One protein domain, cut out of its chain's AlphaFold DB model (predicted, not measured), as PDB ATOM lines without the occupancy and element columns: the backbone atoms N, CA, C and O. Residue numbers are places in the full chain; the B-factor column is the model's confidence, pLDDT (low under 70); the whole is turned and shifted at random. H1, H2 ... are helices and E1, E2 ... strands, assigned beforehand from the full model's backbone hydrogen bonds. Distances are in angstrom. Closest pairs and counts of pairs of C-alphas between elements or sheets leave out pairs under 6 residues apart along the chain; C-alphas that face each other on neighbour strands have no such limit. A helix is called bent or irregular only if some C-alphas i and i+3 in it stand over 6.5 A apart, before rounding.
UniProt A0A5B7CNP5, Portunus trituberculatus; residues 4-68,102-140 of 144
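What this domain is: This is residues 4 to 68 and 102 to 140 of the 144 residues of a protein of Portunus trituberculatus (UniProt A0A5B7CNP5). A small twisted sheet of three strands, E1 E2 E3, sits at one end, and the kinked last part of one long helix, H3, grazes it; residues 102 to 119 of H3 stick out as a long arm. A second, tiny sheet, the hairpin of E4 and E5, follows the first along the chain, and from it a loop leads through short H1 to H2, which stands free. The printed part has 104 residues, with strands E1 to E5 first and helices H1 to H3 after them; both sheets are antiparallel, the larger in the order E1 - E2 - E3, and the class is mixed, helices and strands. The whole is loose, with a radius of gyration of the C-alphas of 17.2 A, and elongated, spanning 57 by 34 by 32 A.

How they stand to each other: Begin with E1, residues 4 to 9, E2, residues 12 to 19, and E3, residues 22 to 27, a meander, each strand the antiparallel neighbour of the one before. In the hairpin E1 and E2, look for N 7 and O 14, 3.0 A apart; in the hairpin E2 and E3, for N 15 and O 26 at 2.8 A. The sheet is twisted, its C-alphas lying up to 4.4 A off its best plane. E4, residues 33 to 35, and E5, residues 38 to 40, form another antiparallel hairpin, with N 40 and O 33 at 2.9 A, and residues 39 to 40 also pair with residues 46 to 47. H1, residues 52 to 55, and H2, residues 59 to 68, are apart and not on the three-stranded sheet. H3, residues 102 to 139, only grazes that sheet with residues 132 to 139; its closest C-alphas to E1 are those of Phe 136 and Leu 4, 7.5 A apart. Every O i to N i+4 pair is within hydrogen-bond range in H2, 29 of 34 are in H3, and H1 is too short for one.

Where its parts are: Find C-alpha 4 at (53.253, 41.337, -3.167), where E1 begins its 15.9 A. E2 runs 22.2 A, E3 16.5 A, E4 and E5 6.3 A each, H1 5.3 A and H2 14.4 A. From C-alpha 102 at (39.328, 0.023, 18.126), H3 runs 40.1 A to C-alpha 139 at (53.193, 33.685, 1.264). It is irregular, with C-alphas 131 and 134 9.6 A apart, and has a kink of 126 degrees near residue 133.

The domain as a whole: The C-alphas of Asn 21 and Phe 102 are the two farthest apart, 58.2 A. Residues 69 to 101 are not printed, and C-alphas 68 and 102 are 36.1 A apart across the cut. E5 to H1 is a long link. Mean pLDDT of the printed part is 77.5; residues 4 to 18, 20 to 26, 28 to 30 and 140 are under 70.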
ATOM      1  N   LEU A   4      53.759  41.160  -4.521       58.78
ATOM      2  CA  LEU A   4      53.253  41.337  -3.167       58.78
ATOM      3  C   LEU A   4      54.168  42.283  -2.400       58.78
ATOM      4  O   LEU A   4      55.318  41.942  -2.122       58.78
ATOM      5  N   HIS A   5      53.661  43.464  -2.051       59.28
ATOM      6  CA  HIS A   5      54.404  44.417  -1.235       59.28
ATOM      7  C   HIS A   5      53.779  44.491   0.162       59.28
ATOM      8  O   HIS A   5      52.633  44.917   0.335       59.28
ATOM      9  N   LYS A   6      54.544  44.035   1.159       60.75
ATOM     10  CA  LYS A   6      54.187  44.075   2.580       60.75
ATOM     11  C   LYS A   6      54.660  45.399   3.171       60.75
ATOM     12  O   LYS A   6      55.861  45.648   3.229       60.75
ATOM     13  N   SER A   7      53.733  46.222   3.643       60.72
ATOM     14  CA  SER A   7      54.040  47.459   4.367       60.72
ATOM     15  C   SER A   7      53.467  47.372   5.778       60.72
ATOM     16  O   SER A   7      52.258  47.242   5.947       60.72
ATOM     17  N   SER A   8      54.330  47.425   6.793       54.41
ATOM     18  CA  SER A   8      53.911  47.511   8.194       54.41
ATOM     19  C   SER A   8      54.038  48.952   8.672       54.41
ATOM     20  O   SER A   8      55.156  49.458   8.783       54.41
ATOM     21  N   PHE A   9      52.914  49.598   8.958       52.34
ATOM     22  CA  PHE A   9      52.873  50.925   9.564       52.34
ATOM     23  C   PHE A   9      52.146  50.770  10.896       52.34
ATOM     24  O   PHE A   9      50.960  50.486  10.885       52.34
ATOM     25  N   PHE A  10      52.896  50.863  12.002       52.47
ATOM     26  CA  PHE A  10      52.423  50.897  13.396       52.47
ATOM     27  C   PHE A  10      51.205  49.982  13.690       52.47
ATOM     28  O   PHE A  10      50.060  50.363  13.489       52.47
ATOM     29  N   GLU A  11      51.481  48.751  14.136       58.47
ATOM     30  CA  GLU A  11      50.524  47.661  14.445       58.47
ATOM     31  C   GLU A  11      49.676  47.106  13.285       58.47
ATOM     32  O   GLU A  11      49.408  45.908  13.292       58.47
ATOM     33  N   ASN A  12      49.386  47.867  12.225       57.41
ATOM     34  CA  ASN A  12      48.639  47.374  11.062       57.41
ATOM     35  C   ASN A  12      49.567  46.757  10.003       57.41
ATOM     36  O   ASN A  12      50.581  47.344   9.595       57.41
ATOM     37  N   THR A  13      49.232  45.542   9.553       61.34
ATOM     38  CA  THR A  13      49.990  44.849   8.501       61.34
ATOM     39  C   THR A  13      49.179  44.862   7.220       61.34
ATOM     40  O   THR A  13      48.314  44.016   6.995       61.34
ATOM     41  N   VAL A  14      49.524  45.816   6.358       65.50
ATOM     42  CA  VAL A  14      48.845  46.033   5.090       65.50
ATOM     43  C   VAL A  14      49.579  45.288   3.977       65.50
ATOM     44  O   VAL A  14      50.782  45.472   3.754       65.50
ATOM     45  N   TYR A  15      48.845  44.439   3.268       67.12
ATOM     46  CA  TYR A  15      49.309  43.695   2.106       67.12
ATOM     47  C   TYR A  15      48.747  44.365   0.865       67.12
ATOM     48  O   TYR A  15      47.534  44.511   0.716       67.12
ATOM     49  N   THR A  16      49.644  44.780  -0.026       66.38
ATOM     50  CA  THR A  16      49.257  45.371  -1.303       66.38
ATOM     51  C   THR A  16      49.537  44.391  -2.433       66.38
ATOM     52  O   THR A  16      50.671  43.945  -2.632       66.38
ATOM     53  N   LEU A  17      48.473  44.029  -3.148       66.50
ATOM     54  CA  LEU A  17      48.518  43.228  -4.365       66.50
ATOM     55  C   LEU A  17      48.372  44.173  -5.556       66.50
ATOM     56  O   LEU A  17      47.358  44.863  -5.677       66.50
ATOM     57  N   LYS A  18      49.392  44.226  -6.419       64.62
ATOM     58  CA  LYS A  18      49.370  45.036  -7.640       64.62
ATOM     59  C   LYS A  18      49.242  44.129  -8.859       64.62
ATOM     60  O   LYS A  18      50.191  43.434  -9.219       64.62
ATOM     61  N   GLU A  19      48.087  44.184  -9.510       71.94
ATOM     62  CA  GLU A  19      47.773  43.413 -10.714       71.94
ATOM     63  C   GLU A  19      47.214  44.357 -11.791       71.94
ATOM     64  O   GLU A  19      46.240  45.062 -11.552       71.94
ATOM     65  N   ASN A  20      47.841  44.416 -12.976       56.06
ATOM     66  CA  ASN A  20      47.345  45.139 -14.165       56.06
ATOM     67  C   ASN A  20      46.742  46.538 -13.885       56.06
ATOM     68  O   ASN A  20      45.632  46.855 -14.310       56.06
ATOM     69  N   ASN A  21      47.493  47.389 -13.172       65.44
ATOM     70  CA  ASN A  21      47.121  48.764 -12.790       65.44
ATOM     71  C   ASN A  21      46.001  48.898 -11.733       65.44
ATOM     72  O   ASN A  21      45.608  50.015 -11.402       65.44
ATOM     73  N   LYS A  22      45.526  47.786 -11.160       59.22
ATOM     74  CA  LYS A  22      44.688  47.750  -9.956       59.22
ATOM     75  C   LYS A  22      45.553  47.427  -8.739       59.22
ATOM     76  O   LYS A  22      46.392  46.526  -8.780       59.22
ATOM     77  N   THR A  23      45.338  48.173  -7.661       67.50
ATOM     78  CA  THR A  23      45.986  47.941  -6.369       67.50
ATOM     79  C   THR A  23      44.916  47.539  -5.375       67.50
ATOM     80  O   THR A  23      44.002  48.316  -5.108       67.50
ATOM     81  N   TRP A  24      45.036  46.341  -4.821       67.00
ATOM     82  CA  TRP A  24      44.202  45.898  -3.719       67.00
ATOM     83  C   TRP A  24      44.965  46.043  -2.408       67.00
ATOM     84  O   TRP A  24      46.117  45.617  -2.319       67.00
ATOM     85  N   ILE A  25      44.329  46.660  -1.416       68.25
ATOM     86  CA  ILE A  25      44.900  46.940  -0.100       68.25
ATOM     87  C   ILE A  25      44.135  46.089   0.909       68.25
ATOM     88  O   ILE A  25      42.932  46.274   1.074       68.25
ATOM     89  N   TYR A  26      44.828  45.164   1.563       69.56
ATOM     90  CA  TYR A  26      44.249  44.291   2.581       69.56
ATOM     91  C   TYR A  26      44.926  44.547   3.907       69.56
ATOM     92  O   TYR A  26      46.148  44.452   3.997       69.56
ATOM     93  N   ASP A  27      44.136  44.836   4.932       71.88
ATOM     94  CA  ASP A  27      44.634  44.924   6.293       71.88
ATOM     95  C   ASP A  27      44.260  43.645   7.041       71.88
ATOM     96  O   ASP A  27      43.098  43.408   7.375       71.88
ATOM     97  N   LEU A  28      45.246  42.766   7.231       69.62
ATOM     98  CA  LEU A  28      45.025  41.457   7.855       69.62
ATOM     99  C   LEU A  28      44.855  41.542   9.372       69.62
ATOM    100  O   LEU A  28      44.583  40.522   9.998       69.62
ATOM    101  N   THR A  29      45.026  42.727   9.959       63.41
ATOM    102  CA  THR A  29      44.781  42.963  11.385       63.41
ATOM    103  C   THR A  29      43.323  43.308  11.672       63.41
ATOM    104  O   THR A  29      42.937  43.394  12.836       63.41
ATOM    105  N   LEU A  30      42.490  43.480  10.635       69.94
ATOM    106  CA  LEU A  30      41.070  43.741  10.822       69.94
ATOM    107  C   LEU A  30      40.358  42.483  11.345       69.94
ATOM    108  O   LEU A  30      40.409  41.438  10.684       69.94
ATOM    109  N   PRO A  31      39.657  42.572  12.491       71.06
ATOM    110  CA  PRO A  31      38.826  41.479  12.966       71.06
ATOM    111  C   PRO A  31      37.644  41.250  12.009       71.06
ATOM    112  O   PRO A  31      37.242  42.171  11.284       71.06
ATOM    113  N   PRO A  32      37.055  40.040  11.998       73.06
ATOM    114  CA  PRO A  32      35.827  39.793  11.256       73.06
ATOM    115  C   PRO A  32      34.741  40.773  11.711       73.06
ATOM    116  O   PRO A  32      34.527  40.982  12.905       73.06
ATOM    117  N   ARG A  33      34.060  41.394  10.747       73.31
ATOM    118  CA  ARG A  33      33.056  42.439  10.995       73.31
ATOM    119  C   ARG A  33      31.689  42.012  10.479       73.31
ATOM    120  O   ARG A  33      31.587  41.232   9.534       73.31
ATOM    121  N   LEU A  34      30.637  42.532  11.103       78.81
ATOM    122  CA  LEU A  34      29.257  42.324  10.673       78.81
ATOM    123  C   LEU A  34      28.859  43.418   9.679       78.81
ATOM    124  O   LEU A  34      28.651  44.564  10.067       78.81
ATOM    125  N   GLU A  35      28.715  43.064   8.403       80.44
ATOM    126  CA  GLU A  35      28.198  43.967   7.371       80.44
ATOM    127  C   GLU A  35      26.881  43.422   6.813       80.44
ATOM    128  O   GLU A  35      26.812  42.301   6.309       80.44
ATOM    129  N   GLY A  36      25.795  44.193   6.945       76.94
ATOM    130  CA  GLY A  36      24.474  43.798   6.436       76.94
ATOM    131  C   GLY A  36      23.935  42.482   7.022       76.94
ATOM    132  O   GLY A  36      23.210  41.762   6.337       76.94
ATOM    133  N   GLY A  37      24.316  42.145   8.261       77.25
ATOM    134  CA  GLY A  37      23.921  40.905   8.938       77.25
ATOM    135  C   GLY A  37      24.734  39.664   8.548       77.25
ATOM    136  O   GLY A  37      24.291  38.551   8.820       77.25
ATOM    137  N   ARG A  38      25.896  39.823   7.897       76.44
ATOM    138  CA  ARG A  38      26.806  38.720   7.552       76.44
ATOM    139  C   ARG A  38      28.218  38.980   8.079       76.44
ATOM    140  O   ARG A  38      28.676  40.120   8.057       76.44
ATOM    141  N   TYR A  39      28.905  37.922   8.509       72.62
ATOM    142  CA  TYR A  39      30.304  37.992   8.938       72.62
ATOM    143  C   TYR A  39      31.229  38.018   7.725       72.62
ATOM    144  O   TYR A  39      31.218  37.076   6.926       72.62
ATOM    145  N   VAL A  40      32.023  39.083   7.603       78.00
ATOM    146  CA  VAL A  40      33.028  39.248   6.548       78.00
ATOM    147  C   VAL A  40      34.439  39.245   7.134       78.00
ATOM    148  O   VAL A  40      34.707  39.920   8.130       78.00
ATOM    149  N   THR A  41      35.336  38.471   6.525       79.81
ATOM    150  CA  THR A  41      36.757  38.396   6.903       79.81
ATOM    151  C   THR A  41      37.564  39.561   6.328       79.81
ATOM    152  O   THR A  41      37.096  40.301   5.458       79.81
ATOM    153  N   SER A  42      38.829  39.679   6.746       73.12
ATOM    154  CA  SER A  42      39.809  40.606   6.157       73.12
ATOM    155  C   SER A  42      40.037  40.386   4.651       73.12
ATOM    156  O   SER A  42      40.468  41.296   3.944       73.12
ATOM    157  N   THR A  43      39.689  39.205   4.135       73.19
ATOM    158  CA  THR A  43      39.775  38.826   2.718       73.19
ATOM    159  C   THR A  43      38.447  38.998   1.971       73.19
ATOM    160  O   THR A  43      38.304  38.504   0.859       73.19
ATOM    161  N   ASN A  44      37.474  39.717   2.556       75.69
ATOM    162  CA  ASN A  44      36.112  39.914   2.029       75.69
ATOM    163  C   ASN A  44      35.344  38.606   1.762       75.69
ATOM    164  O   ASN A  44      34.368  38.585   1.006       75.69
ATOM    165  N   PHE A  45      35.735  37.512   2.414       80.81
ATOM    166  CA  PHE A  45      34.978  36.273   2.373       80.81
ATOM    167  C   PHE A  45      33.812  36.346   3.360       80.81
ATOM    168  O   PHE A  45      33.974  36.794   4.493       80.81
ATOM    169  N   THR A  46      32.624  35.923   2.927       81.88
ATOM    170  CA  THR A  46      31.401  36.004   3.737       81.88
ATOM    171  C   THR A  46      30.984  34.623   4.235       81.88
ATOM    172  O   THR A  46      30.649  33.755   3.424       81.88
ATOM    173  N   TYR A  47      30.918  34.426   5.553       79.06
ATOM    174  CA  TYR A  47      30.383  33.187   6.122       79.06
ATOM    175  C   TYR A  47      28.862  33.245   6.243       79.06
ATOM    176  O   TYR A  47      28.277  34.235   6.681       79.06
ATOM    177  N   ARG A  48      28.208  32.140   5.874       76.94
ATOM    178  CA  ARG A  48      26.758  31.978   6.055       76.94
ATOM    179  C   ARG A  48      26.388  31.606   7.491       76.94
ATOM    180  O   ARG A  48      25.255  31.843   7.896       76.94
ATOM    181  N   TYR A  49      27.311  30.986   8.222       78.31
ATOM    182  CA  TYR A  49      27.088  30.489   9.572       78.31
ATOM    183  C   TYR A  49      28.402  30.511  10.358       78.31
ATOM    184  O   TYR A  49      29.355  29.842   9.956       78.31
ATOM    185  N   THR A  50      28.425  31.259  11.456       76.88
ATOM    186  CA  THR A  50      29.476  31.258  12.481       76.88
ATOM    187  C   THR A  50      28.975  30.474  13.686       76.88
ATOM    188  O   THR A  50      27.788  30.511  14.019       76.88
ATOM    189  N   PHE A  51      29.847  29.694  14.317       80.94
ATOM    190  CA  PHE A  51      29.497  29.071  15.587       80.94
ATOM    191  C   PHE A  51      29.724  30.043  16.747       80.94
ATOM    192  O   PHE A  51      30.709  30.771  16.757       80.94
ATOM    193  N   ASN A  52      28.895  29.960  17.791       79.56
ATOM    194  CA  ASN A  52      29.062  30.775  19.004       79.56
ATOM    195  C   ASN A  52      30.466  30.636  19.628       79.56
ATOM    196  O   ASN A  52      31.042  31.608  20.092       79.56
ATOM    197  N   PHE A  53      31.059  29.436  19.583       79.50
ATOM    198  CA  PHE A  53      32.412  29.219  20.107       79.50
ATOM    199  C   PHE A  53      33.514  29.855  19.245       79.50
ATOM    200  O   PHE A  53      34.611  30.062  19.747       79.50
ATOM    201  N   GLU A  54      33.265  30.116  17.955       74.19
ATOM    202  CA  GLU A  54      34.216  30.826  17.083       74.19
ATOM    203  C   GLU A  54      34.207  32.326  17.401       74.19
ATOM    204  O   GLU A  54      35.246  32.972  17.310       74.19
ATOM    205  N   GLU A  55      33.056  32.865  17.811       75.06
ATOM    206  CA  GLU A  55      32.893  34.274  18.188       75.06
ATOM    207  C   GLU A  55      33.543  34.594  19.538       75.06
ATOM    208  O   GLU A  55      34.141  35.651  19.706       75.06
ATOM    209  N   GLU A  56      33.477  33.660  20.486       78.38
ATOM    210  CA  GLU A  56      34.088  33.801  21.812       78.38
ATOM    211  C   GLU A  56      35.600  33.492  21.821       78.38
ATOM    212  O   GLU A  56      36.267  33.651  22.845       78.38
ATOM    213  N   PHE A  57      36.171  33.032  20.702       76.19
ATOM    214  CA  PHE A  57      37.561  32.587  20.659       76.19
ATOM    215  C   PHE A  57      38.552  33.756  20.531       76.19
ATOM    216  O   PHE A  57      38.790  34.300  19.452       76.19
ATOM    217  N   GLU A  58      39.213  34.100  21.636       75.81
ATOM    218  CA  GLU A  58      40.257  35.132  21.667       75.81
ATOM    219  C   GLU A  58      41.599  34.638  21.095       75.81
ATOM    220  O   GLU A  58      42.496  34.178  21.811       75.81
ATOM    221  N   VAL A  59      41.770  34.769  19.777       74.88
ATOM    222  CA  VAL A  59      42.958  34.304  19.031       74.88
ATOM    223  C   VAL A  59      44.284  34.830  19.611       74.88
ATOM    224  O   VAL A  59      45.265  34.085  19.700       74.88
ATOM    225  N   THR A  60      44.336  36.094  20.031       76.31
ATOM    226  CA  THR A  60      45.557  36.756  20.533       76.31
ATOM    227  C   THR A  60      46.063  36.138  21.838       76.31
ATOM    228  O   THR A  60      47.267  35.922  22.003       76.31
ATOM    229  N   ASN A  61      45.154  35.762  22.738       81.56
ATOM    230  CA  ASN A  61      45.498  35.166  24.025       81.56
ATOM    231  C   ASN A  61      46.035  33.741  23.866       81.56
ATOM    232  O   ASN A  61      47.083  33.406  24.425       81.56
ATOM    233  N   TYR A  62      45.388  32.910  23.043       81.00
ATOM    234  CA  TYR A  62      45.850  31.539  22.804       81.00
ATOM    235  C   TYR A  62      47.169  31.485  22.025       81.00
ATOM    236  O   TYR A  62      48.053  30.689  22.351       81.00
ATOM    237  N   THR A  63      47.339  32.344  21.018       79.38
ATOM    238  CA  THR A  63      48.590  32.411  20.245       79.38
ATOM    239  C   THR A  63      49.749  32.953  21.084       79.38
ATOM    240  O   THR A  63      50.857  32.412  21.014       79.38
ATOM    241  N   GLY A  64      49.497  33.954  21.933       83.56
ATOM    242  CA  GLY A  64      50.457  34.442  22.921       83.56
ATOM    243  C   GLY A  64      50.854  33.358  23.925       83.56
ATOM    244  O   GLY A  64      52.043  33.124  24.149       83.56
ATOM    245  N   TRP A  65      49.876  32.625  24.464       86.31
ATOM    246  CA  TRP A  65      50.130  31.515  25.382       86.31
ATOM    247  C   TRP A  65      50.966  30.405  24.735       86.31
ATOM    248  O   TRP A  65      51.939  29.951  25.339       86.31
ATOM    249  N   MET A  66      50.645  30.014  23.497       85.12
ATOM    250  CA  MET A  66      51.379  28.986  22.751       85.12
ATOM    251  C   MET A  66      52.839  29.390  22.499       85.12
ATOM    252  O   MET A  66      53.736  28.553  22.592       85.12
ATOM    253  N   ARG A  67      53.107  30.675  22.225       83.00
ATOM    254  CA  ARG A  67      54.478  31.189  22.048       83.00
ATOM    255  C   ARG A  67      55.302  31.114  23.319       83.00
ATOM    256  O   ARG A  67      56.475  30.768  23.251       83.00
ATOM    257  N   THR A  68      54.706  31.431  24.460       89.94
ATOM    258  CA  THR A  68      55.405  31.381  25.750       89.94
ATOM    259  C   THR A  68      55.625  29.938  26.205       89.94
ATOM    260  O   THR A  68      56.670  29.613  26.762       89.94
ATOM    261  N   PHE A 102      38.985  -1.277  17.547       91.38
ATOM    262  CA  PHE A 102      39.328   0.023  18.126       91.38
ATOM    263  C   PHE A 102      40.041   0.934  17.114       91.38
ATOM    264  O   PHE A 102      39.684   2.100  16.971       91.38
ATOM    265  N   LEU A 103      40.992   0.386  16.348       89.75
ATOM    266  CA  LEU A 103      41.670   1.102  15.266       89.75
ATOM    267  C   LEU A 103      40.692   1.545  14.173       89.75
ATOM    268  O   LEU A 103      40.837   2.640  13.636       89.75
ATOM    269  N   ALA A 104      39.702   0.713  13.835       91.62
ATOM    270  CA  ALA A 104      38.679   1.075  12.861       91.62
ATOM    271  C   ALA A 104      37.844   2.266  13.355       91.62
ATOM    272  O   ALA A 104      37.719   3.249  12.631       91.62
ATOM    273  N   VAL A 105      37.362   2.223  14.604       95.44
ATOM    274  CA  VAL A 105      36.615   3.335  15.219       95.44
ATOM    275  C   VAL A 105      37.453   4.615  15.254       95.44
ATOM    276  O   VAL A 105      36.962   5.679  14.881       95.44
ATOM    277  N   TRP A 106      38.726   4.515  15.641       95.62
ATOM    278  CA  TRP A 106      39.638   5.657  15.690       95.62
ATOM    279  C   TRP A 106      39.863   6.287  14.311       95.62
ATOM    280  O   TRP A 106      39.754   7.503  14.155       95.62
ATOM    281  N   ASN A 107      40.111   5.466  13.289       94.88
ATOM    282  CA  ASN A 107      40.282   5.950  11.920       94.88
ATOM    283  C   ASN A 107      39.001   6.592  11.374       94.88
ATOM    284  O   ASN A 107      39.075   7.626  10.715       94.88
ATOM    285  N   THR A 108      37.826   6.031  11.674       95.50
ATOM    286  CA  THR A 108      36.546   6.643  11.297       95.50
ATOM    287  C   THR A 108      36.347   7.991  11.987       95.50
ATOM    288  O   THR A 108      35.963   8.954  11.329       95.50
ATOM    289  N   PHE A 109      36.656   8.096  13.283       96.31
ATOM    290  CA  PHE A 109      36.584   9.361  14.014       96.31
ATOM    291  C   PHE A 109      37.504  10.430  13.405       96.31
ATOM    292  O   PHE A 109      37.051  11.537  13.111       96.31
ATOM    293  N   LEU A 110      38.768  10.084  13.133       95.00
ATOM    294  CA  LEU A 110      39.716  10.988  12.475       95.00
ATOM    295  C   LEU A 110      39.248  11.407  11.074       95.00
ATOM    296  O   LEU A 110      39.398  12.571  10.704       95.00
ATOM    297  N   ALA A 111      38.652  10.493  10.304       96.31
ATOM    298  CA  ALA A 111      38.126  10.794   8.975       96.31
ATOM    299  C   ALA A 111      36.953  11.786   9.026       96.31
ATOM    300  O   ALA A 111      36.910  12.733   8.235       96.31
ATOM    301  N   VAL A 112      36.028  11.613   9.976       96.50
ATOM    302  CA  VAL A 112      34.913  12.549  10.189       96.50
ATOM    303  C   VAL A 112      35.441  13.919  10.601       96.50
ATOM    304  O   VAL A 112      35.071  14.920   9.989       96.50
ATOM    305  N   PHE A 113      36.347  13.971  11.579       94.81
ATOM    306  CA  PHE A 113      36.951  15.222  12.035       94.81
ATOM    307  C   PHE A 113      37.669  15.964  10.897       94.81
ATOM    308  O   PHE A 113      37.441  17.155  10.688       94.81
ATOM    309  N   SER A 114      38.469  15.243  10.108       95.44
ATOM    310  CA  SER A 114      39.162  15.788   8.938       95.44
ATOM    311  C   SER A 114      38.187  16.346   7.896       95.44
ATOM    312  O   SER A 114      38.361  17.463   7.412       95.44
ATOM    313  N   THR A 115      37.109  15.614   7.602       95.00
ATOM    314  CA  THR A 115      36.093  16.043   6.628       95.00
ATOM    315  C   THR A 115      35.364  17.305   7.092       95.00
ATOM    316  O   THR A 115      35.168  18.224   6.302       95.00
ATOM    317  N   LEU A 116      34.997  17.386   8.376       92.81
ATOM    318  CA  LEU A 116      34.362  18.578   8.949       92.81
ATOM    319  C   LEU A 116      35.282  19.802   8.868       92.81
ATOM    320  O   LEU A 116      34.831  20.870   8.454       92.81
ATOM    321  N   GLY A 117      36.565  19.635   9.202       89.44
ATOM    322  CA  GLY A 117      37.569  20.689   9.059       89.44
ATOM    323  C   GLY A 117      37.718  21.141   7.607       89.44
ATOM    324  O   GLY A 117      37.641  22.334   7.326       89.44
ATOM    325  N   ALA A 118      37.829  20.194   6.672       91.75
ATOM    326  CA  ALA A 118      37.947  20.487   5.248       91.75
ATOM    327  C   ALA A 118      36.725  21.241   4.707       91.75
ATOM    328  O   ALA A 118      36.895  22.247   4.028       91.75
ATOM    329  N   ILE A 119      35.494  20.830   5.032       90.88
ATOM    330  CA  ILE A 119      34.274  21.525   4.577       90.88
ATOM    331  C   ILE A 119      34.260  22.992   5.038       90.88
ATOM    332  O   ILE A 119      33.734  23.849   4.327       90.88
ATOM    333  N   ARG A 120      34.840  23.292   6.204       86.12
ATOM    334  CA  ARG A 120      34.897  24.653   6.750       86.12
ATOM    335  C   ARG A 120      36.025  25.505   6.182       86.12
ATOM    336  O   ARG A 120      35.769  26.654   5.844       86.12
ATOM    337  N   THR A 121      37.229  24.961   6.027       87.62
ATOM    338  CA  THR A 121      38.403  25.725   5.561       87.62
ATOM    339  C   THR A 121      38.514  25.804   4.037       87.62
ATOM    340  O   THR A 121      39.024  26.783   3.494       87.62
ATOM    341  N   THR A 122      37.997  24.806   3.314       89.62
ATOM    342  CA  THR A 122      38.064  24.742   1.845       89.62
ATOM    343  C   THR A 122      37.409  25.925   1.122       89.62
ATOM    344  O   THR A 122      38.034  26.423   0.187       89.62
ATOM    345  N   PRO A 123      36.193  26.402   1.464       86.81
ATOM    346  CA  PRO A 123      35.563  27.477   0.696       86.81
ATOM    347  C   PRO A 123      36.333  28.797   0.808       86.81
ATOM    348  O   PRO A 123      36.455  29.516  -0.182       86.81
ATOM    349  N   GLU A 124      36.908  29.076   1.977       83.44
ATOM    350  CA  GLU A 124      37.791  30.221   2.174       83.44
ATOM    351  C   GLU A 124      39.079  30.051   1.361       83.44
ATOM    352  O   GLU A 124      39.419  30.916   0.560       83.44
ATOM    353  N   MET A 125      39.747  28.898   1.466       85.00
ATOM    354  CA  MET A 125      40.974  28.629   0.712       85.00
ATOM    355  C   MET A 125      40.764  28.709  -0.810       85.00
ATOM    356  O   MET A 125      41.594  29.274  -1.516       85.00
ATOM    357  N   LEU A 126      39.649  28.185  -1.329       86.94
ATOM    358  CA  LEU A 126      39.298  28.282  -2.749       86.94
ATOM    359  C   LEU A 126      39.012  29.723  -3.168       86.94
ATOM    360  O   LEU A 126      39.414  30.127  -4.258       86.94
ATOM    361  N   HIS A 127      38.348  30.503  -2.313       84.06
ATOM    362  CA  HIS A 127      38.128  31.921  -2.564       84.06
ATOM    363  C   HIS A 127      39.458  32.677  -2.655       84.06
ATOM    364  O   HIS A 127      39.641  33.471  -3.578       84.06
ATOM    365  N   LEU A 128      40.405  32.389  -1.760       81.06
ATOM    366  CA  LEU A 128      41.733  32.999  -1.798       81.06
ATOM    367  C   LEU A 128      42.502  32.604  -3.056       81.06
ATOM    368  O   LEU A 128      43.065  33.454  -3.741       81.06
ATOM    369  N   LEU A 129      42.467  31.319  -3.397       84.38
ATOM    370  CA  LEU A 129      43.164  30.789  -4.557       84.38
ATOM    371  C   LEU A 129      42.630  31.370  -5.873       84.38
ATOM    372  O   LEU A 129      43.421  31.719  -6.747       84.38
ATOM    373  N   TYR A 130      41.306  31.476  -6.014       82.44
ATOM    374  CA  TYR A 130      40.671  31.967  -7.238       82.44
ATOM    375  C   TYR A 130      40.846  33.477  -7.430       82.44
ATOM    376  O   TYR A 130      41.064  33.921  -8.552       82.44
ATOM    377  N   ASN A 131      40.761  34.264  -6.352       77.94
ATOM    378  CA  ASN A 131      40.812  35.727  -6.447       77.94
ATOM    379  C   ASN A 131      42.228  36.306  -6.330       77.94
ATOM    380  O   ASN A 131      42.463  37.403  -6.828       77.94
ATOM    381  N   TYR A 132      43.161  35.605  -5.674       73.00
ATOM    382  CA  TYR A 132      44.490  36.141  -5.335       73.00
ATOM    383  C   TYR A 132      45.662  35.253  -5.768       73.00
ATOM    384  O   TYR A 132      46.823  35.630  -5.596       73.00
ATOM    385  N   GLY A 133      45.382  34.064  -6.301       79.00
ATOM    386  CA  GLY A 133      46.400  33.128  -6.760       79.00
ATOM    387  C   GLY A 133      47.144  32.386  -5.641       79.00
ATOM    388  O   GLY A 133      46.961  32.591  -4.435       79.00
ATOM    389  N   LEU A 134      48.023  31.471  -6.064       76.12
ATOM    390  CA  LEU A 134      48.806  30.613  -5.165       76.12
ATOM    391  C   LEU A 134      49.840  31.399  -4.355       76.12
ATOM    392  O   LEU A 134      50.047  31.111  -3.178       76.12
ATOM    393  N   GLY A 135      50.480  32.393  -4.978       74.00
ATOM    394  CA  GLY A 135      51.532  33.183  -4.339       74.00
ATOM    395  C   GLY A 135      51.025  33.920  -3.102       74.00
ATOM    396  O   GLY A 135      51.682  33.903  -2.067       74.00
ATOM    397  N   PHE A 136      49.823  34.498  -3.170       74.12
ATOM    398  CA  PHE A 136      49.199  35.141  -2.018       74.12
ATOM    399  C   PHE A 136      48.824  34.141  -0.928       74.12
ATOM    400  O   PHE A 136      49.188  34.335   0.227       74.12
ATOM    401  N   THR A 137      48.166  33.045  -1.305       78.19
ATOM    402  CA  THR A 137      47.654  32.040  -0.360       78.19
ATOM    403  C   THR A 137      48.770  31.364   0.450       78.19
ATOM    404  O   THR A 137      48.563  31.022   1.608       78.19
ATOM    405  N   VAL A 138      49.965  31.191  -0.129       78.62
ATOM    406  CA  VAL A 138      51.103  30.529   0.539       78.62
ATOM    407  C   VAL A 138      52.019  31.518   1.269       78.62
ATOM    408  O   VAL A 138      52.549  31.198   2.330       78.62
ATOM    409  N   CYS A 139      52.225  32.721   0.723       72.00
ATOM    410  CA  CYS A 139      53.193  33.685   1.264       72.00
ATOM    411  C   CYS A 139      52.601  34.635   2.318       72.00
ATOM    412  O   CYS A 139      53.330  35.431   2.921       72.00
ATOM    413  N   ILE A 140      51.291  34.561   2.562       68.50
ATOM    414  CA  ILE A 140      50.612  35.283   3.635       68.50
ATOM    415  C   ILE A 140      50.977  34.689   5.004       68.50
ATOM    416  O   ILE A 140      50.286  33.864   5.587       68.50
TER     417      ILE A 140